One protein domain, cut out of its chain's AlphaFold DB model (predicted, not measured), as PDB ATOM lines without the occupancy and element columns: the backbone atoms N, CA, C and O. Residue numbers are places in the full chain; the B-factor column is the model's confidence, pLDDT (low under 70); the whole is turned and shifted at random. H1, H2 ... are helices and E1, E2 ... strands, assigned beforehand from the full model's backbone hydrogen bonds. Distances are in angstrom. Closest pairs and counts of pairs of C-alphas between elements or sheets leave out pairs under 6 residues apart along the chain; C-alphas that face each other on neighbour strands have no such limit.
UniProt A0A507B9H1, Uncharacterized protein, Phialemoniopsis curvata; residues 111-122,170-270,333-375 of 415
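AT A GLANCE: This is residues 111 to 122, 170 to 270 and 333 to 375 of the 415 residues of an uncharacterized protein of Phialemoniopsis curvata (UniProt A0A507B9H1). A small two-stranded hairpin, E1 and E2, lies between two groups of helices: H5 and H6, packed side by side toward one end of the long axis, and a loose group toward the other, made of the long helix H4 with the short H1 and H2, with H3 between H4 and the hairpin. A long link without named elements, residues 190 to 222, runs from H3 to H4 and reaches the far end of the long axis at Trp 217. The printed part has 156 residues, with six named helices and then two named strands in the order H1, H2, H3, H4, H5, H6, E1, E2; the sheet E1 - E2 is antiparallel. The class is mostly helix, though under half of the printed residues, 77, are in named elements. The whole is loose, with a radius of gyration of the C-alphas of 19.6 A, and elongated, spanning 69 by 37 by 33 A.

HOW THE PARTS SIT: H1, residues 111 to 118, is close to but not clearly touching H3, residues 177 to 189; their closest C-alphas, of Leu 118 and Leu 180, are 7.2 A apart, and they run opposite ways at a steep tilt of 61 degrees. H2, residues 171 to 174, is close to but not clearly touching H4, residues 223 to 240, with the C-alphas of Leu 172 and Lys 231 closest at 6.9 A. H3 and H4 are near each other, with 11 pairs of C-alphas within 10 A. H5, residues 247 to 258, touches H6, residues 334 to 345, closest at the C-alphas of Ala 257 and Arg 342, 4.6 A; they run opposite ways at a shallow tilt of 33 degrees, only just short of steep. E1, residues 349 to 353, and E2, residues 364 to 368, form an antiparallel hairpin, with N 350 and O 367 at 2.9 A and N 365 and O 352 at 2.9 A, within hydrogen-bond range. The closest C-alphas of H3 and E2, Ser 186 and Ile 366, are 7.2 A apart. Those of H5 and E1, Lys 247 and Thr 350, are 6.3 A apart. Every O i to N i+4 pair is within hydrogen-bond range in H3, H4, H5 and H6, against 2 of 4 in H1; H2 is too short for such a pair.

IN THESE COORDINATES: H1 begins at C-alpha 111, (213.023, 149.485, 284.975). H3 is 18.5 A long and H4 25.8 A, from C-alpha 223 at (237.222, 155.102, 301.238). H5 measures 16.3 A, H6 16.1 A, E1 13.3 A and E2 12.5 A, ending at C-alpha 368, (211.664, 130.574, 288.345).

THE WHOLE: The C-alphas farthest apart, of Trp 217 and Pro 265, are 70.4 A apart. Residues 123 to 169 and 271 to 332 are not printed; the C-alpha gaps are 17.6 A from 122 to 170 and 13.9 A from 270 to 333. H3 to H4 is a long link. Residues 262 to 266, 356 to 362 and 371 to 375 have pLDDT under 70.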
ATOM      1  N   HIS A 111     212.654 148.461 284.002       91.56
ATOM      2  CA  HIS A 111     213.023 149.485 284.975       91.56
ATOM      3  C   HIS A 111     211.823 149.873 285.841       91.56
ATOM      4  O   HIS A 111     212.006 150.120 287.023       91.56
ATOM      5  N   GLU A 112     210.613 149.855 285.277       92.94
ATOM      6  CA  GLU A 112     209.363 150.085 286.015       92.94
ATOM      7  C   GLU A 112     209.094 148.988 287.053       92.94
ATOM      8  O   GLU A 112     208.646 149.305 288.144       92.94
ATOM      9  N   LEU A 113     209.431 147.726 286.760       93.06
ATOM     10  CA  LEU A 113     209.355 146.622 287.730       93.06
ATOM     11  C   LEU A 113     210.500 146.664 288.752       93.06
ATOM     12  O   LEU A 113     210.318 146.381 289.930       93.06
ATOM     13  N   LEU A 114     211.698 147.027 288.298       92.31
ATOM     14  CA  LEU A 114     212.911 146.992 289.108       92.31
ATOM     15  C   LEU A 114     212.985 148.156 290.107       92.31
ATOM     16  O   LEU A 114     213.453 147.958 291.221       92.31
ATOM     17  N   GLN A 115     212.527 149.358 289.740       90.19
ATOM     18  CA  GLN A 115     212.552 150.530 290.623       90.19
ATOM     19  C   GLN A 115     211.814 150.338 291.956       90.19
ATOM     20  O   GLN A 115     212.435 150.604 292.983       90.19
ATOM     21  N   PRO A 116     210.535 149.916 291.993       90.19
ATOM     22  CA  PRO A 116     209.834 149.686 293.252       90.19
ATOM     23  C   PRO A 116     210.430 148.500 294.011       90.19
ATOM     24  O   PRO A 116     210.549 148.562 295.227       90.19
ATOM     25  N   TRP A 117     210.873 147.461 293.298       90.00
ATOM     26  CA  TRP A 117     211.438 146.259 293.906       90.00
ATOM     27  C   TRP A 117     212.775 146.496 294.625       90.00
ATOM     28  O   TRP A 117     213.043 145.839 295.630       90.00
ATOM     29  N   LEU A 118     213.598 147.431 294.135       89.31
ATOM     30  CA  LEU A 118     214.883 147.776 294.750       89.31
ATOM     31  C   LEU A 118     214.761 148.608 296.031       89.31
ATOM     32  O   LEU A 118     215.723 148.648 296.794       89.31
ATOM     33  N   LYS A 119     213.652 149.326 296.243       86.56
ATOM     34  CA  LYS A 119     213.503 150.188 297.422       86.56
ATOM     35  C   LYS A 119     213.515 149.331 298.688       86.56
ATOM     36  O   LYS A 119     212.896 148.268 298.712       86.56
ATOM     37  N   ALA A 120     214.208 149.806 299.721       80.19
ATOM     38  CA  ALA A 120     214.141 149.194 301.042       80.19
ATOM     39  C   ALA A 120     212.686 149.142 301.534       80.19
ATOM     40  O   ALA A 120     211.927 150.094 301.335       80.19
ATOM     41  N   GLU A 121     212.303 148.014 302.136       75.06
ATOM     42  CA  GLU A 121     210.971 147.856 302.719       75.06
ATOM     43  C   GLU A 121     210.779 148.864 303.856       75.06
ATOM     44  O   GLU A 121     211.719 149.083 304.633       75.06
ATOM     45  N   PRO A 122     209.589 149.479 303.963       76.69
ATOM     46  CA  PRO A 122     209.268 150.262 305.140       76.69
ATOM     47  C   PRO A 122     209.324 149.355 306.385       76.69
ATOM     48  O   PRO A 122     209.050 148.153 306.279       76.69
ATOM     49  N   ASP A 170     223.821 157.960 299.919       85.69
ATOM     50  CA  ASP A 170     223.787 157.691 298.490       85.69
ATOM     51  C   ASP A 170     222.533 156.905 298.111       85.69
ATOM     52  O   ASP A 170     221.904 156.264 298.948       85.69
ATOM     53  N   TRP A 171     222.248 156.831 296.808       88.38
ATOM     54  CA  TRP A 171     221.204 155.958 296.261       88.38
ATOM     55  C   TRP A 171     221.368 154.478 296.651       88.38
ATOM     56  O   TRP A 171     220.382 153.759 296.722       88.38
ATOM     57  N   LEU A 172     222.597 154.019 296.919       89.44
ATOM     58  CA  LEU A 172     222.868 152.642 297.339       89.44
ATOM     59  C   LEU A 172     222.387 152.360 298.771       89.44
ATOM     60  O   LEU A 172     222.059 151.225 299.076       89.44
ATOM     61  N   ASP A 173     222.299 153.380 299.630       86.88
ATOM     62  CA  ASP A 173     221.800 153.228 301.006       86.88
ATOM     63  C   ASP A 173     220.265 153.208 301.082       86.88
ATOM     64  O   ASP A 173     219.697 153.014 302.152       86.88
ATOM     65  N   ALA A 174     219.587 153.491 299.968       87.31
ATOM     66  CA  ALA A 174     218.134 153.400 299.850       87.31
ATOM     67  C   ALA A 174     217.675 152.037 299.301       87.31
ATOM     68  O   ALA A 174     216.472 151.787 299.210       87.31
ATOM     69  N   ILE A 175     218.623 151.189 298.892       89.50
ATOM     70  CA  ILE A 175     218.362 149.905 298.243       89.50
ATOM     71  C   ILE A 175     218.565 148.765 299.233       89.50
ATOM     72  O   ILE A 175     219.530 148.768 299.993       89.50
ATOM     73  N   ASP A 176     217.697 147.757 299.157       88.88
ATOM     74  CA  ASP A 176     217.885 146.482 299.850       88.88
ATOM     75  C   ASP A 176     218.922 145.623 299.101       88.88
ATOM     76  O   ASP A 176     218.630 144.962 298.095       88.88
ATOM     77  N   THR A 177     220.177 145.692 299.550       90.06
ATOM     78  CA  THR A 177     221.299 144.976 298.926       90.06
ATOM     79  C   THR A 177     221.196 143.468 299.098       90.06
ATOM     80  O   THR A 177     221.580 142.729 298.190       90.06
ATOM     81  N   ASP A 178     220.649 143.005 300.219       88.38
ATOM     82  CA  ASP A 178     220.582 141.583 300.559       88.38
ATOM     83  C   ASP A 178     219.517 140.889 299.715       88.38
ATOM     84  O   ASP A 178     219.764 139.823 299.141       88.38
ATOM     85  N   LYS A 179     218.365 141.546 299.538       89.19
ATOM     86  CA  LYS A 179     217.314 141.124 298.601       89.19
ATOM     87  C   LYS A 179     217.841 141.009 297.173       89.19
ATOM     88  O   LYS A 179     217.582 140.018 296.484       89.19
ATOM     89  N   LEU A 180     218.618 142.000 296.733       92.00
ATOM     90  CA  LEU A 180     219.209 142.010 295.397       92.00
ATOM     91  C   LEU A 180     220.248 140.891 295.215       92.00
ATOM     92  O   LEU A 180     220.268 140.266 294.153       92.00
ATOM     93  N   LEU A 181     221.085 140.616 296.222       91.81
ATOM     94  CA  LEU A 181     222.078 139.534 296.175       91.81
ATOM     95  C   LEU A 181     221.429 138.157 296.176       91.81
ATOM     96  O   LEU A 181     221.781 137.335 295.332       91.81
ATOM     97  N   ALA A 182     220.458 137.918 297.060       90.81
ATOM     98  CA  ALA A 182     219.718 136.659 297.103       90.81
ATOM     99  C   ALA A 182     219.063 136.361 295.746       90.81
ATOM    100  O   ALA A 182     219.186 135.261 295.201       90.81
ATOM    101  N   PHE A 183     218.450 137.381 295.144       92.38
ATOM    102  CA  PHE A 183     217.864 137.248 293.819       92.38
ATOM    103  C   PHE A 183     218.914 137.005 292.731       92.38
ATOM    104  O   PHE A 183     218.753 136.108 291.902       92.38
ATOM    105  N   ALA A 184     220.019 137.751 292.739       92.50
ATOM    106  CA  ALA A 184     221.088 137.582 291.761       92.50
ATOM    107  C   ALA A 184     221.772 136.207 291.852       92.50
ATOM    108  O   ALA A 184     222.132 135.650 290.812       92.50
ATOM    109  N   LEU A 185     221.901 135.642 293.058       91.56
ATOM    110  CA  LEU A 185     222.371 134.273 293.286       91.56
ATOM    111  C   LEU A 185     221.424 133.265 292.636       91.56
ATOM    112  O   LEU A 185     221.866 132.454 291.825       91.56
ATOM    113  N   SER A 186     220.116 133.378 292.893       91.12
ATOM    114  CA  SER A 186     219.118 132.508 292.251       91.12
ATOM    115  C   SER A 186     219.181 132.594 290.717       91.12
ATOM    116  O   SER A 186     219.146 131.575 290.031       91.12
ATOM    117  N   GLN A 187     219.384 133.801 290.170       91.50
ATOM    118  CA  GLN A 187     219.518 134.025 288.731       91.50
ATOM    119  C   GLN A 187     220.828 133.451 288.167       91.50
ATOM    120  O   GLN A 187     220.884 133.080 286.999       91.50
ATOM    121  N   ALA A 188     221.907 133.402 288.951       90.62
ATOM    122  CA  ALA A 188     223.158 132.786 288.514       90.62
ATOM    123  C   ALA A 188     223.037 131.255 288.425       90.62
ATOM    124  O   ALA A 188     223.637 130.647 287.536       90.62
ATOM    125  N   HIS A 189     222.240 130.647 289.307       88.94
ATOM    126  CA  HIS A 189     221.909 129.223 289.240       88.94
ATOM    127  C   HIS A 189     220.923 128.916 288.102       88.94
ATOM    128  O   HIS A 189     221.097 127.928 287.386       88.94
ATOM    129  N   HIS A 190     219.938 129.790 287.871       86.69
ATOM    130  CA  HIS A 190     218.963 129.632 286.793       86.69
ATOM    131  C   HIS A 190     219.466 130.196 285.458       86.69
ATOM    132  O   HIS A 190     219.430 131.400 285.188       86.69
ATOM    133  N   ARG A 191     219.922 129.322 284.557       78.19
ATOM    134  CA  ARG A 191     220.360 129.746 283.219       78.19
ATOM    135  C   ARG A 191     219.162 130.114 282.343       78.19
ATOM    136  O   ARG A 191     218.558 129.246 281.724       78.19
ATOM    137  N   MET A 192     218.880 131.410 282.215       77.94
ATOM    138  CA  MET A 192     217.853 131.907 281.294       77.94
ATOM    139  C   MET A 192     218.346 131.883 279.834       77.94
ATOM    140  O   MET A 192     219.244 132.659 279.477       77.94
ATOM    141  N   PRO A 193     217.760 131.064 278.944       70.75
ATOM    142  CA  PRO A 193     218.170 131.044 277.550       70.75
ATOM    143  C   PRO A 193     217.730 132.326 276.834       70.75
ATOM    144  O   PRO A 193     216.568 132.733 276.890       70.75
ATOM    145  N   ASN A 194     218.643 132.925 276.059       73.56
ATOM    146  CA  ASN A 194     218.323 133.858 274.970       73.56
ATOM    147  C   ASN A 194     217.577 135.165 275.376       73.56
ATOM    148  O   ASN A 194     216.860 135.765 274.573       73.56
ATOM    149  N   VAL A 195     217.742 135.660 276.609       79.19
ATOM    150  CA  VAL A 195     217.182 136.964 277.055       79.19
ATOM    151  C   VAL A 195     217.942 138.162 276.453       79.19
ATOM    152  O   VAL A 195     217.478 139.299 276.512       79.19
ATOM    153  N   GLY A 196     219.108 137.926 275.836       78.12
ATOM    154  CA  GLY A 196     219.958 138.975 275.259       78.12
ATOM    155  C   GLY A 196     220.725 139.788 276.309       78.12
ATOM    156  O   GLY A 196     221.175 140.895 276.022       78.12
ATOM    157  N   ARG A 197     220.854 139.259 277.534       82.19
ATOM    158  CA  ARG A 197     221.674 139.818 278.620       82.19
ATOM    159  C   ARG A 197     222.847 138.889 278.937       82.19
ATOM    160  O   ARG A 197     222.707 137.679 278.769       82.19
ATOM    161  N   PRO A 198     223.981 139.433 279.410       83.62
ATOM    162  CA  PRO A 198     225.099 138.609 279.848       83.62
ATOM    163  C   PRO A 198     224.692 137.771 281.065       83.62
ATOM    164  O   PRO A 198     224.048 138.272 281.988       83.62
ATOM    165  N   VAL A 199     225.082 136.497 281.045       84.44
ATOM    166  CA  VAL A 199     224.793 135.531 282.110       84.44
ATOM    167  C   VAL A 199     225.537 135.931 283.386       84.44
ATOM    168  O   VAL A 199     226.722 136.271 283.340       84.44
ATOM    169  N   LEU A 200     224.836 135.901 284.520       85.94
ATOM    170  CA  LEU A 200     225.438 136.111 285.833       85.94
ATOM    171  C   LEU A 200     226.154 134.837 286.278       85.94
ATOM    172  O   LEU A 200     225.618 133.741 286.151       85.94
ATOM    173  N   LYS A 201     227.374 134.987 286.795       87.50
ATOM    174  CA  LYS A 201     228.137 133.896 287.409       87.50
ATOM    175  C   LYS A 201     228.142 134.103 288.917       87.50
ATOM    176  O   LYS A 201     228.365 135.231 289.351       87.50
ATOM    177  N   ALA A 202     227.972 133.032 289.691       87.12
ATOM    178  CA  ALA A 202     227.976 133.108 291.153       87.12
ATOM    179  C   ALA A 202     229.269 133.751 291.695       87.12
ATOM    180  O   ALA A 202     229.215 134.633 292.541       87.12
ATOM    181  N   SER A 203     230.418 133.442 291.084       86.00
ATOM    182  CA  SER A 203     231.729 134.014 291.435       86.00
ATOM    183  C   SER A 203     231.884 135.525 291.199       86.00
ATOM    184  O   SER A 203     232.904 136.106 291.573       86.00
ATOM    185  N   GLN A 204     230.919 136.162 290.528       85.62
ATOM    186  CA  GLN A 204     230.899 137.604 290.266       85.62
ATOM    187  C   GLN A 204     229.974 138.373 291.218       85.62
ATOM    188  O   GLN A 204     229.845 139.585 291.047       85.62
ATOM    189  N   LEU A 205     229.310 137.693 292.162       86.44
ATOM    190  CA  LEU A 205     228.298 138.286 293.043       86.44
ATOM    191  C   LEU A 205     228.863 138.857 294.349       86.44
ATOM    192  O   LEU A 205     228.126 139.522 295.068       86.44
ATOM    193  N   ASP A 206     230.163 138.701 294.603       87.06
ATOM    194  CA  ASP A 206     230.802 139.266 295.790       87.06
ATOM    195  C   ASP A 206     231.179 140.744 295.586       87.06
ATOM    196  O   ASP A 206     232.029 141.058 294.738       87.06
ATOM    197  N   PRO A 207     230.604 141.678 296.370       86.31
ATOM    198  CA  PRO A 207     230.920 143.100 296.254       86.31
ATOM    199  C   PRO A 207     232.332 143.427 296.760       86.31
ATOM    200  O   PRO A 207     232.939 144.390 296.286       86.31
ATOM    201  N   SER A 208     232.875 142.629 297.686       83.31
ATOM    202  CA  SER A 208     234.231 142.787 298.230       83.31
ATOM    203  C   SER A 208     235.300 142.633 297.149       83.31
ATOM    204  O   SER A 208     236.255 143.400 297.114       83.31
ATOM    205  N   ARG A 209     235.087 141.736 296.178       86.62
ATOM    206  CA  ARG A 209     236.011 141.510 295.055       86.62
ATOM    207  C   ARG A 209     236.164 142.729 294.139       86.62
ATOM    208  O   ARG A 209     237.137 142.826 293.393       86.62
ATOM    209  N   ALA A 210     235.214 143.666 294.164       85.88
ATOM    210  CA  ALA A 210     235.276 144.878 293.351       85.88
ATOM    211  C   ALA A 210     236.288 145.912 293.877       85.88
ATOM    212  O   ALA A 210     236.721 146.788 293.117       85.88
ATOM    213  N   VAL A 211     236.640 145.845 295.164       88.56
ATOM    214  CA  VAL A 211     237.550 146.787 295.818       88.56
ATOM    215  C   VAL A 211     238.786 146.026 296.291       88.56
ATOM    216  O   VAL A 211     238.672 145.202 297.191       88.56
ATOM    217  N   PRO A 212     239.969 146.296 295.717       88.50
ATOM    218  CA  PRO A 212     241.218 145.796 296.276       88.50
ATOM    219  C   PRO A 212     241.372 146.279 297.718       88.50
ATOM    220  O   PRO A 212     241.080 147.442 297.996       88.50
ATOM    221  N   ALA A 213     241.836 145.412 298.619       88.75
ATOM    222  CA  ALA A 213     242.091 145.799 300.008       88.75
ATOM    223  C   ALA A 213     243.152 146.910 300.094       88.75
ATOM    224  O   ALA A 213     243.038 147.841 300.895       88.75
ATOM    225  N   VAL A 214     244.142 146.838 299.204       92.50
ATOM    226  CA  VAL A 214     245.337 147.670 299.224       92.50
ATOM    227  C   VAL A 214     245.540 148.352 297.866       92.50
ATOM    228  O   VAL A 214     245.122 147.841 296.823       92.50
ATOM    229  N   ASN A 215     246.097 149.561 297.879       91.75
ATOM    230  CA  ASN A 215     246.485 150.300 296.679       91.75
ATOM    231  C   ASN A 215     247.897 149.891 296.200       91.75
ATOM    232  O   ASN A 215     248.581 149.151 296.889       91.75
ATOM    233  N   VAL A 216     248.357 150.421 295.059       92.44
ATOM    234  CA  VAL A 216     249.684 150.142 294.457       92.44
ATOM    235  C   VAL A 216     250.868 150.438 295.399       92.44
ATOM    236  O   VAL A 216     251.946 149.900 295.207       92.44
ATOM    237  N   TRP A 217     250.667 151.267 296.427       91.19
ATOM    238  CA  TRP A 217     251.681 151.631 297.429       91.19
ATOM    239  C   TRP A 217     251.484 150.948 298.789       91.19
ATOM    240  O   TRP A 217     251.791 151.543 299.817       91.19
ATOM    241  N   ASP A 218     250.843 149.786 298.825       90.44
ATOM    242  CA  ASP A 218     250.572 149.023 300.051       90.44
ATOM    243  C   ASP A 218     249.764 149.756 301.150       90.44
ATOM    244  O   ASP A 218     249.680 149.341 302.303       90.44
ATOM    245  N   ARG A 219     249.080 150.846 300.782       91.62
ATOM    246  CA  ARG A 219     248.182 151.616 301.663       91.62
ATOM    247  C   ARG A 219     246.733 151.136 301.549       91.62
ATOM    248  O   ARG A 219     246.325 150.734 300.454       91.62
ATOM    249  N   PRO A 220     245.908 151.255 302.612       90.31
ATOM    250  CA  PRO A 220     244.492 150.906 302.537       90.31
ATOM    251  C   PRO A 220     243.791 151.706 301.438       90.31
ATOM    252  O   PRO A 220     244.065 152.893 301.221       90.31
ATOM    253  N   PHE A 221     242.879 151.050 300.721       89.50
ATOM    254  CA  PHE A 221     242.220 151.673 299.582       89.50
ATOM    255  C   PHE A 221     241.376 152.889 300.024       89.50
ATOM    256  O   PHE A 221     240.558 152.767 300.940       89.50
ATOM    257  N   PRO A 222     241.506 154.067 299.376       89.75
ATOM    258  CA  PRO A 222     240.787 155.267 299.800       89.75
ATOM    259  C   PRO A 222     239.268 155.061 299.846       89.75
ATOM    260  O   PRO A 222     238.658 154.657 298.850       89.75
ATOM    261  N   ALA A 223     238.635 155.401 300.974       87.50
ATOM    262  CA  ALA A 223     237.222 155.102 301.238       87.50
ATOM    263  C   ALA A 223     236.257 155.666 300.175       87.50
ATOM    264  O   ALA A 223     235.311 154.995 299.750       87.50
ATOM    265  N   HIS A 224     236.511 156.884 299.684       86.12
ATOM    266  CA  HIS A 224     235.695 157.500 298.631       86.12
ATOM    267  C   HIS A 224     235.778 156.724 297.301       86.12
ATOM    268  O   HIS A 224     234.763 156.461 296.642       86.12
ATOM    269  N   THR A 225     236.985 156.307 296.915       89.75
ATOM    270  CA  THR A 225     237.226 155.538 295.688       89.75
ATOM    271  C   THR A 225     236.672 154.119 295.819       89.75
ATOM    272  O   THR A 225     236.026 153.640 294.883       89.75
ATOM    273  N   ALA A 226     236.838 153.477 296.984       90.62
ATOM    274  CA  ALA A 226     236.221 152.188 297.310       90.62
ATOM    275  C   ALA A 226     234.707 152.250 297.087       90.62
ATOM    276  O   ALA A 226     234.144 151.475 296.312       90.62
ATOM    277  N   ARG A 227     234.047 153.254 297.676       89.94
ATOM    278  CA  ARG A 227     232.602 153.458 297.541       89.94
ATOM    279  C   ARG A 227     232.178 153.681 296.090       89.94
ATOM    280  O   ARG A 227     231.153 153.154 295.664       89.94
ATOM    281  N   THR A 228     232.959 154.430 295.316       91.31
ATOM    282  CA  THR A 228     232.683 154.664 293.888       91.31
ATOM    283  C   THR A 228     232.774 153.373 293.072       91.31
ATOM    284  O   THR A 228     231.895 153.109 292.244       91.31
ATOM    285  N   LYS A 229     233.774 152.522 293.341       93.19
ATOM    286  CA  LYS A 229     233.888 151.189 292.727       93.19
ATOM    287  C   LYS A 229     232.703 150.296 293.102       93.19
ATOM    288  O   LYS A 229     232.082 149.727 292.206       93.19
ATOM    289  N   VAL A 230     232.319 150.265 294.380       92.75
ATOM    290  CA  VAL A 230     231.136 149.528 294.863       92.75
ATOM    291  C   VAL A 230     229.864 150.011 294.157       92.75
ATOM    292  O   VAL A 230     229.121 149.204 293.604       92.75
ATOM    293  N   LYS A 231     229.633 151.327 294.063       93.00
ATOM    294  CA  LYS A 231     228.491 151.902 293.322       93.00
ATOM    295  C   LYS A 231     228.472 151.471 291.856       93.00
ATOM    296  O   LYS A 231     227.411 151.140 291.324       93.00
ATOM    297  N   ARG A 232     229.627 151.498 291.182       94.00
ATOM    298  CA  ARG A 232     229.747 151.061 289.783       94.00
ATOM    299  C   ARG A 232     229.418 149.575 289.653       94.00
ATOM    300  O   ARG A 232     228.685 149.213 288.737       94.00
ATOM    301  N   TRP A 233     229.911 148.749 290.572       94.69
ATOM    302  CA  TRP A 233     229.624 147.319 290.612       94.69
ATOM    303  C   TRP A 233     228.125 147.046 290.782       94.69
ATOM    304  O   TRP A 233     227.538 146.367 289.941       94.69
ATOM    305  N   TRP A 234     227.466 147.686 291.754       94.00
ATOM    306  CA  TRP A 234     226.016 147.556 291.947       94.00
ATOM    307  C   TRP A 234     225.219 148.026 290.736       94.00
ATOM    308  O   TRP A 234     224.270 147.364 290.329       94.00
ATOM    309  N   ARG A 235     225.625 149.126 290.092       93.19
ATOM    310  CA  ARG A 235     224.993 149.587 288.847       93.19
ATOM    311  C   ARG A 235     225.093 148.533 287.740       93.19
ATOM    312  O   ARG A 235     224.132 148.325 287.002       93.19
ATOM    313  N   LEU A 236     226.241 147.866 287.614       92.44
ATOM    314  CA  LEU A 236     226.424 146.780 286.649       92.44
ATOM    315  C   LEU A 236     225.570 145.562 287.009       92.44
ATOM    316  O   LEU A 236     224.920 145.021 286.117       92.44
ATOM    317  N   LEU A 237     225.516 145.171 288.286       92.56
ATOM    318  CA  LEU A 237     224.672 144.071 288.751       92.56
ATOM    319  C   LEU A 237     223.191 144.356 288.476       92.56
ATOM    320  O   LEU A 237     222.526 143.563 287.811       92.56
ATOM    321  N   ILE A 238     222.704 145.534 288.870       91.94
ATOM    322  CA  ILE A 238     221.336 146.003 288.611       91.94
ATOM    323  C   ILE A 238     221.025 145.984 287.116       91.94
ATOM    324  O   ILE A 238     219.917 145.637 286.726       91.94
ATOM    325  N   ASN A 239     221.985 146.311 286.248       89.69
ATOM    326  CA  ASN A 239     221.812 146.235 284.797       89.69
ATOM    327  C   ASN A 239     221.784 144.800 284.251       89.69
ATOM    328  O   ASN A 239     221.332 144.603 283.127       89.69
ATOM    329  N   ARG A 240     222.230 143.793 284.996       90.25
ATOM    330  CA  ARG A 240     222.214 142.384 284.568       90.25
ATOM    331  C   ARG A 240     221.027 141.610 285.138       90.25
ATOM    332  O   ARG A 240     220.501 140.732 284.458       90.25
ATOM    333  N   VAL A 241     220.580 141.977 286.336       91.25
ATOM    334  CA  VAL A 241     219.455 141.337 287.024       91.25
ATOM    335  C   VAL A 241     218.141 141.544 286.264       91.25
ATOM    336  O   VAL A 241     217.878 142.609 285.691       91.25
ATOM    337  N   VAL A 242     217.314 140.510 286.218       91.38
ATOM    338  CA  VAL A 242     215.994 140.520 285.582       91.38
ATOM    339  C   VAL A 242     214.940 140.490 286.695       91.38
ATOM    340  O   VAL A 242     214.853 139.485 287.379       91.38
ATOM    341  N   PRO A 243     214.168 141.570 286.919       91.75
ATOM    342  CA  PRO A 243     213.365 141.729 288.135       91.75
ATOM    343  C   PRO A 243     212.236 140.693 288.224       91.75
ATOM    344  O   PRO A 243     211.713 140.294 287.178       91.75
ATOM    345  N   PRO A 244     211.802 140.298 289.430       94.00
ATOM    346  CA  PRO A 244     210.638 139.434 289.578       94.00
ATOM    347  C   PRO A 244     209.360 140.114 289.064       94.00
ATOM    348  O   PRO A 244     209.303 141.332 288.866       94.00
ATOM    349  N   VAL A 245     208.345 139.302 288.790       93.88
ATOM    350  CA  VAL A 245     207.021 139.717 288.309       93.88
ATOM    351  C   VAL A 245     205.973 139.309 289.344       93.88
ATOM    352  O   VAL A 245     206.196 138.381 290.117       93.88
ATOM    353  N   GLY A 246     204.831 139.999 289.369       91.69
ATOM    354  CA  GLY A 246     203.686 139.591 290.184       91.69
ATOM    355  C   GLY A 246     203.123 138.224 289.771       91.69
ATOM    356  O   GLY A 246     203.205 137.833 288.603       91.69
ATOM    357  N   LYS A 247     202.515 137.521 290.735       90.69
ATOM    358  CA  LYS A 247     201.989 136.153 290.571       90.69
ATOM    359  C   LYS A 247     200.986 136.022 289.426       90.69
ATOM    360  O   LYS A 247     201.172 135.175 288.567       90.69
ATOM    361  N   GLY A 248     200.013 136.931 289.333       92.06
ATOM    362  CA  GLY A 248     198.980 136.862 288.290       92.06
ATOM    363  C   GLY A 248     199.539 136.912 286.864       92.06
ATOM    364  O   GLY A 248     199.099 136.167 285.993       92.06
ATOM    365  N   GLU A 249     200.564 137.735 286.616       91.81
ATOM    366  CA  GLU A 249     201.251 137.717 285.323       91.81
ATOM    367  C   GLU A 249     202.057 136.431 285.143       91.81
ATOM    368  O   GLU A 249     202.024 135.843 284.068       91.81
ATOM    369  N   PHE A 250     202.781 135.978 286.166       93.06
ATOM    370  CA  PHE A 250     203.553 134.739 286.090       93.06
ATOM    371  C   PHE A 250     202.680 133.525 285.738       93.06
ATOM    372  O   PHE A 250     203.027 132.764 284.833       93.06
ATOM    373  N   ASP A 251     201.527 133.395 286.392       92.81
ATOM    374  CA  ASP A 251     200.551 132.333 286.148       92.81
ATOM    375  C   ASP A 251     199.945 132.439 284.742       92.81
ATOM    376  O   ASP A 251     199.823 131.433 284.045       92.81
ATOM    377  N   LEU A 252     199.667 133.660 284.267       91.44
ATOM    378  CA  LEU A 252     199.215 133.893 282.894       91.44
ATOM    379  C   LEU A 252     200.221 133.359 281.862       91.44
ATOM    380  O   LEU A 252     199.831 132.674 280.916       91.44
ATOM    381  N   TRP A 253     201.512 133.660 282.027       91.25
ATOM    382  CA  TRP A 253     202.546 133.174 281.107       91.25
ATOM    383  C   TRP A 253     202.757 131.660 281.214       91.25
ATOM    384  O   TRP A 253     203.025 131.028 280.190       91.25
ATOM    385  N   ARG A 254     202.584 131.075 282.407       91.44
ATOM    386  CA  ARG A 254     202.571 129.618 282.603       91.44
ATOM    387  C   ARG A 254     201.439 128.969 281.804       91.44
ATOM    388  O   ARG A 254     201.703 128.080 280.999       91.44
ATOM    389  N   ASP A 255     200.208 129.458 281.946       91.00
ATOM    390  CA  ASP A 255     199.043 128.900 281.247       91.00
ATOM    391  C   ASP A 255     199.195 128.962 279.717       91.00
ATOM    392  O   ASP A 255     198.807 128.033 279.004       91.00
ATOM    393  N   LEU A 256     199.788 130.046 279.203       89.81
ATOM    394  CA  LEU A 256     200.074 130.221 277.775       89.81
ATOM    395  C   LEU A 256     201.199 129.310 277.278       89.81
ATOM    396  O   LEU A 256     201.144 128.821 276.148       89.81
ATOM    397  N   ALA A 257     202.227 129.085 278.098       89.81
ATOM    398  CA  ALA A 257     203.315 128.173 277.770       89.81
ATOM    399  C   ALA A 257     202.838 126.712 277.730       89.81
ATOM    400  O   ALA A 257     203.268 125.950 276.861       89.81
ATOM    401  N   GLU A 258     201.938 126.338 278.639       88.69
ATOM    402  CA  GLU A 258     201.342 125.001 278.706       88.69
ATOM    403  C   GLU A 258     200.235 124.788 277.659       88.69
ATOM    404  O   GLU A 258     199.968 123.655 277.262       88.69
ATOM    405  N   GLY A 259     199.643 125.869 277.146       83.62
ATOM    406  CA  GLY A 259     198.569 125.815 276.154       83.62
ATOM    407  C   GLY A 259     197.178 125.618 276.760       83.62
ATOM    408  O   GLY A 259     196.249 125.303 276.025       83.62
ATOM    409  N   ARG A 260     197.000 125.839 278.072       82.06
ATOM    410  CA  ARG A 260     195.694 125.722 278.758       82.06
ATOM    411  C   ARG A 260     194.650 126.713 278.237       82.06
ATOM    412  O   ARG A 260     193.459 126.469 278.344       82.06
ATOM    413  N   LYS A 261     195.111 127.840 277.689       73.44
ATOM    414  CA  LYS A 261     194.282 128.922 277.125       73.44
ATOM    415  C   LYS A 261     194.238 128.902 275.592       73.44
ATOM    416  O   LYS A 261     193.835 129.878 274.963       73.44
ATOM    417  N   GLU A 262     194.698 127.818 274.971       63.97
ATOM    418  CA  GLU A 262     194.667 127.674 273.519       63.97
ATOM    419  C   GLU A 262     193.250 127.310 273.064       63.97
ATOM    420  O   GLU A 262     192.730 126.264 273.430       63.97
ATOM    421  N   GLY A 263     192.615 128.194 272.292       59.03
ATOM    422  CA  GLY A 263     191.233 128.022 271.819       59.03
ATOM    423  C   GLY A 263     190.254 129.052 272.380       59.03
ATOM    424  O   GLY A 263     189.199 129.268 271.793       59.03
ATOM    425  N   SER A 264     190.620 129.770 273.444       67.81
ATOM    426  CA  SER A 264     189.837 130.920 273.891       67.81
ATOM    427  C   SER A 264     189.926 132.045 272.844       67.81
ATOM    428  O   SER A 264     191.041 132.430 272.466       67.81
ATOM    429  N   PRO A 265     188.798 132.624 272.390       63.16
ATOM    430  CA  PRO A 265     188.794 133.676 271.366       63.16
ATOM    431  C   PRO A 265     189.623 134.896 271.791       63.16
ATOM    432  O   PRO A 265     190.285 135.516 270.959       63.16
ATOM    433  N   GLU A 266     189.679 135.160 273.098       68.44
ATOM    434  CA  GLU A 266     190.479 136.215 273.725       68.44
ATOM    435  C   GLU A 266     191.986 136.091 273.441       68.44
ATOM    436  O   GLU A 266     192.681 137.101 273.334       68.44
ATOM    437  N   TRP A 267     192.489 134.863 273.257       70.88
ATOM    438  CA  TRP A 267     193.916 134.563 273.090       70.88
ATOM    439  C   TRP A 267     194.299 134.193 271.651       70.88
ATOM    440  O   TRP A 267     195.471 133.924 271.368       70.88
ATOM    441  N   SER A 268     193.336 134.254 270.727       72.25
ATOM    442  CA  SER A 268     193.566 134.089 269.292       72.25
ATOM    443  C   SER A 268     194.280 135.307 268.678       72.25
ATOM    444  O   SER A 268     194.138 136.460 269.109       72.25
ATOM    445  N   LEU A 269     195.105 135.056 267.658       74.44
ATOM    446  CA  LEU A 269     195.762 136.113 266.890       74.44
ATOM    447  C   LEU A 269     194.794 136.633 265.821       74.44
ATOM    448  O   LEU A 269     194.386 135.852 264.960       74.44
ATOM    449  N   PRO A 270     194.439 137.927 265.834       77.69
ATOM    450  CA  PRO A 270     193.516 138.494 264.876       77.69
ATOM    451  C   PRO A 270     194.140 138.437 263.489       77.69
ATOM    452  O   PRO A 270     195.329 138.714 263.303       77.69
ATOM    453  N   THR A 333     202.832 128.608 263.958       86.94
ATOM    454  CA  THR A 333     202.001 127.501 264.453       86.94
ATOM    455  C   THR A 333     201.819 127.593 265.967       86.94
ATOM    456  O   THR A 333     202.654 128.171 266.667       86.94
ATOM    457  N   ASN A 334     200.772 126.969 266.509       85.06
ATOM    458  CA  ASN A 334     200.524 126.973 267.954       85.06
ATOM    459  C   ASN A 334     201.699 126.389 268.750       85.06
ATOM    460  O   ASN A 334     202.134 126.960 269.748       85.06
ATOM    461  N   ARG A 335     202.317 125.311 268.245       86.75
ATOM    462  CA  ARG A 335     203.533 124.724 268.832       86.75
ATOM    463  C   ARG A 335     204.669 125.743 268.948       86.75
ATOM    464  O   ARG A 335     205.410 125.743 269.931       86.75
ATOM    465  N   LEU A 336     204.829 126.593 267.939       88.56
ATOM    466  CA  LEU A 336     205.865 127.617 267.911       88.56
ATOM    467  C   LEU A 336     205.567 128.738 268.911       88.56
ATOM    468  O   LEU A 336     206.472 129.169 269.624       88.56
ATOM    469  N   TRP A 337     204.299 129.136 269.034       88.25
ATOM    470  CA  TRP A 337     203.847 130.070 270.066       88.25
ATOM    471  C   TRP A 337     204.074 129.543 271.477       88.25
ATOM    472  O   TRP A 337     204.692 130.245 272.274       88.25
ATOM    473  N   ARG A 338     203.702 128.290 271.768       89.12
ATOM    474  CA  ARG A 338     203.983 127.654 273.069       89.12
ATOM    475  C   ARG A 338     205.473 127.679 273.395       89.12
ATOM    476  O   ARG A 338     205.859 128.029 274.504       89.12
ATOM    477  N   ARG A 339     206.335 127.377 272.415       89.56
ATOM    478  CA  ARG A 339     207.798 127.460 272.583       89.56
ATOM    479  C   ARG A 339     208.265 128.884 272.889       89.56
ATOM    480  O   ARG A 339     209.114 129.058 273.759       89.56
ATOM    481  N   LEU A 340     207.729 129.891 272.200       90.69
ATOM    482  CA  LEU A 340     208.060 131.295 272.458       90.69
ATOM    483  C   LEU A 340     207.599 131.742 273.850       90.69
ATOM    484  O   LEU A 340     208.386 132.339 274.582       90.69
ATOM    485  N   TYR A 341     206.362 131.425 274.231       91.81
ATOM    486  CA  TYR A 341     205.827 131.723 275.559       91.81
ATOM    487  C   TYR A 341     206.619 131.018 276.651       91.81
ATOM    488  O   TYR A 341     207.016 131.664 277.616       91.81
ATOM    489  N   ARG A 342     206.968 129.746 276.449       91.12
ATOM    490  CA  ARG A 342     207.824 128.986 277.362       91.12
ATOM    491  C   ARG A 342     209.192 129.635 277.545       91.12
ATOM    492  O   ARG A 342     209.620 129.800 278.675       91.12
ATOM    493  N   GLN A 343     209.849 130.075 276.472       90.88
ATOM    494  CA  GLN A 343     211.139 130.774 276.578       90.88
ATOM    495  C   GLN A 343     211.046 132.089 277.364       90.88
ATOM    496  O   GLN A 343     212.018 132.502 277.997       90.88
ATOM    497  N   VAL A 344     209.910 132.785 277.281       92.31
ATOM    498  CA  VAL A 344     209.674 134.020 278.038       92.31
ATOM    499  C   VAL A 344     209.374 133.698 279.496       92.31
ATOM    500  O   VAL A 344     209.966 134.323 280.370       92.31
ATOM    501  N   TRP A 345     208.522 132.705 279.751       92.62
ATOM    502  CA  TRP A 345     208.188 132.220 281.088       92.62
ATOM    503  C   TRP A 345     209.421 131.687 281.824       92.62
ATOM    504  O   TRP A 345     209.642 132.052 282.971       92.62
ATOM    505  N   GLU A 346     210.304 130.955 281.139       90.88
ATOM    506  CA  GLU A 346     211.601 130.503 281.666       90.88
ATOM    507  C   GLU A 346     212.503 131.658 282.131       90.88
ATOM    508  O   GLU A 346     213.381 131.475 282.970       90.88
ATOM    509  N   ALA A 347     212.299 132.865 281.597       90.50
ATOM    510  CA  ALA A 347     213.019 134.072 281.999       90.50
ATOM    511  C   ALA A 347     212.284 134.908 283.068       90.50
ATOM    512  O   ALA A 347     212.733 136.005 283.428       90.50
ATOM    513  N   MET A 348     211.127 134.447 283.537       92.06
ATOM    514  CA  MET A 348     210.349 135.088 284.588       92.06
ATOM    515  C   MET A 348     210.611 134.417 285.933       92.06
ATOM    516  O   MET A 348     210.857 133.218 286.011       92.06
ATOM    517  N   ALA A 349     210.529 135.220 286.987       92.81
ATOM    518  CA  ALA A 349     210.597 134.764 288.364       92.81
ATOM    519  C   ALA A 349     209.494 135.438 289.169       92.81
ATOM    520  O   ALA A 349     209.185 136.610 288.921       92.81
ATOM    521  N   THR A 350     208.956 134.725 290.144       93.12
ATOM    522  CA  THR A 350     208.228 135.303 291.272       93.12
ATOM    523  C   THR A 350     209.149 135.319 292.483       93.12
ATOM    524  O   THR A 350     210.107 134.550 292.573       93.12
ATOM    525  N   MET A 351     208.904 136.261 293.385       89.94
ATOM    526  CA  MET A 351     209.675 136.395 294.610       89.94
ATOM    527  C   MET A 351     208.712 136.691 295.742       89.94
ATOM    528  O   MET A 351     208.132 137.778 295.780       89.94
ATOM    529  N   ASP A 352     208.577 135.731 296.643       86.00
ATOM    530  CA  ASP A 352     207.766 135.849 297.842       86.00
ATOM    531  C   ASP A 352     208.658 135.903 299.079       86.00
ATOM    532  O   ASP A 352     209.782 135.392 299.119       86.00
ATOM    533  N   LYS A 353     208.151 136.567 300.112       81.56
ATOM    534  CA  LYS A 353     208.799 136.612 301.417       81.56
ATOM    535  C   LYS A 353     208.368 135.371 302.189       81.56
ATOM    536  O   LYS A 353     207.172 135.168 302.380       81.56
ATOM    537  N   MET A 354     209.323 134.555 302.633       76.94
ATOM    538  CA  MET A 354     208.991 133.503 303.591       76.94
ATOM    539  C   MET A 354     208.698 134.139 304.957       76.94
ATOM    540  O   MET A 354     209.327 135.153 305.291       76.94
ATOM    541  N   PRO A 355     207.772 133.569 305.753       71.06
ATOM    542  CA  PRO A 355     207.587 134.001 307.131       71.06
ATOM    543  C   PRO A 355     208.927 133.899 307.865       71.06
ATOM    544  O   PRO A 355     209.674 132.930 307.700       71.06
ATOM    545  N   ALA A 356     209.266 134.945 308.617       63.12
ATOM    546  CA  ALA A 356     210.514 134.994 309.358       63.12
ATOM    547  C   ALA A 356     210.484 133.912 310.446       63.12
ATOM    548  O   ALA A 356     209.715 134.012 311.393       63.12
ATOM    549  N   GLN A 357     211.308 132.873 310.301       60.75
ATOM    550  CA  GLN A 357     211.654 132.019 311.435       60.75
ATOM    551  C   GLN A 357     212.623 132.795 312.328       60.75
ATOM    552  O   GLN A 357     213.605 133.351 311.821       60.75
ATOM    553  N   GLU A 358     212.342 132.834 313.633       50.31
ATOM    554  CA  GLU A 358     213.197 133.476 314.635       50.31
ATOM    555  C   GLU A 358     214.670 133.075 314.448       50.31
ATOM    556  O   GLU A 358     215.014 131.906 314.264       50.31
ATOM    557  N   GLY A 359     215.551 134.078 314.425       61.91
ATOM    558  CA  GLY A 359     217.005 133.897 314.373       61.91
ATOM    559  C   GLY A 359     217.631 133.651 312.992       61.91
ATOM    560  O   GLY A 359     218.858 133.685 312.886       61.91
ATOM    561  N   LYS A 360     216.861 133.451 311.911       62.44
ATOM    562  CA  LYS A 360     217.427 133.278 310.554       62.44
ATOM    563  C   LYS A 360     217.301 134.546 309.708       62.44
ATOM    564  O   LYS A 360     216.303 135.260 309.752       62.44
ATOM    565  N   LYS A 361     218.327 134.813 308.887       60.69
ATOM    566  CA  LYS A 361     218.305 135.891 307.881       60.69
ATOM    567  C   LYS A 361     217.055 135.764 307.007       60.69
ATOM    568  O   LYS A 361     216.632 134.649 306.702       60.69
ATOM    569  N   ARG A 362     216.508 136.906 306.566       63.88
ATOM    570  CA  ARG A 362     215.347 136.980 305.659       63.88
ATOM    571  C   ARG A 362     215.530 136.003 304.496       63.88
ATOM    572  O   ARG A 362     216.411 136.193 303.656       63.88
ATOM    573  N   ARG A 363     214.711 134.951 304.466       75.38
ATOM    574  CA  ARG A 363     214.709 133.961 303.392       75.38
ATOM    575  C   ARG A 363     213.683 134.387 302.348       75.38
ATOM    576  O   ARG A 363     212.528 134.657 302.669       75.38
ATOM    577  N   TRP A 364     214.131 134.480 301.106       84.00
ATOM    578  CA  TRP A 364     213.280 134.796 299.967       84.00
ATOM    579  C   TRP A 364     212.963 133.504 299.228       84.00
ATOM    580  O   TRP A 364     213.887 132.752 298.912       84.00
ATOM    581  N   ASP A 365     211.683 133.254 298.963       87.88
ATOM    582  CA  ASP A 365     211.272 132.168 298.084       87.88
ATOM    583  C   ASP A 365     211.248 132.687 296.651       87.88
ATOM    584  O   ASP A 365     210.531 133.638 296.330       87.88
ATOM    585  N   ILE A 366     212.102 132.125 295.803       91.25
ATOM    586  CA  ILE A 366     212.273 132.577 294.427       91.25
ATOM    587  C   ILE A 366     211.964 131.400 293.523       91.25
ATOM    588  O   ILE A 366     212.762 130.471 293.390       91.25
ATOM    589  N   VAL A 367     210.816 131.486 292.861       91.31
ATOM    590  CA  VAL A 367     210.372 130.475 291.911       91.31
ATOM    591  C   VAL A 367     210.609 131.005 290.509       91.31
ATOM    592  O   VAL A 367     210.072 132.037 290.103       91.31
ATOM    593  N   TRP A 368     211.446 130.297 289.757       91.50
ATOM    594  CA  TRP A 368     211.664 130.574 288.345       91.50
ATOM    595  C   TRP A 368     210.657 129.812 287.495       91.50
ATOM    596  O   TRP A 368     210.277 128.683 287.806       91.50
ATOM    597  N   GLY A 369     210.242 130.427 286.390       85.56
ATOM    598  CA  GLY A 369     209.507 129.713 285.361       85.56
ATOM    599  C   GLY A 369     210.408 128.654 284.737       85.56
ATOM    600  O   GLY A 369     211.605 128.856 284.520       85.56
ATOM    601  N   GLY A 370     209.829 127.499 284.468       78.94
ATOM    602  CA  GLY A 370     210.563 126.352 283.976       78.94
ATOM    603  C   GLY A 370     209.801 125.100 284.334       78.94
ATOM    604  O   GLY A 370     209.757 124.696 285.489       78.94
ATOM    605  N   ALA A 371     209.206 124.463 283.331       58.66
ATOM    606  CA  ALA A 371     208.824 123.078 283.512       58.66
ATOM    607  C   ALA A 371     210.125 122.303 283.714       58.66
ATOM    608  O   ALA A 371     211.026 122.399 282.866       58.66
ATOM    609  N   ALA A 372     210.214 121.548 284.815       55.84
ATOM    610  CA  ALA A 372     211.168 120.458 284.902       55.84
ATOM    611  C   ALA A 372     211.128 119.759 283.543       55.84
ATOM    612  O   ALA A 372     210.047 119.480 283.010       55.84
ATOM    613  N   LYS A 373     212.289 119.577 282.912       55.94
ATOM    614  CA  LYS A 373     212.366 118.667 281.778       55.94
ATOM    615  C   LYS A 373     212.102 117.296 282.383       55.94
ATOM    616  O   LYS A 373     213.041 116.585 282.712       55.94
ATOM    617  N   ALA A 374     210.831 116.966 282.596       49.44
ATOM    618  CA  ALA A 374     210.396 115.598 282.602       49.44
ATOM    619  C   ALA A 374     210.824 115.127 281.220       49.44
ATOM    620  O   ALA A 374     210.195 115.451 280.209       49.44
ATOM    621  N   PHE A 375     212.007 114.519 281.159       50.81
ATOM    622  CA  PHE A 375     212.300 113.597 280.091       50.81
ATOM    623  C   PHE A 375     211.084 112.694 280.105       50.81
ATOM    624  O   PHE A 375     210.811 112.049 281.115       50.81
TER     625      PHE A 375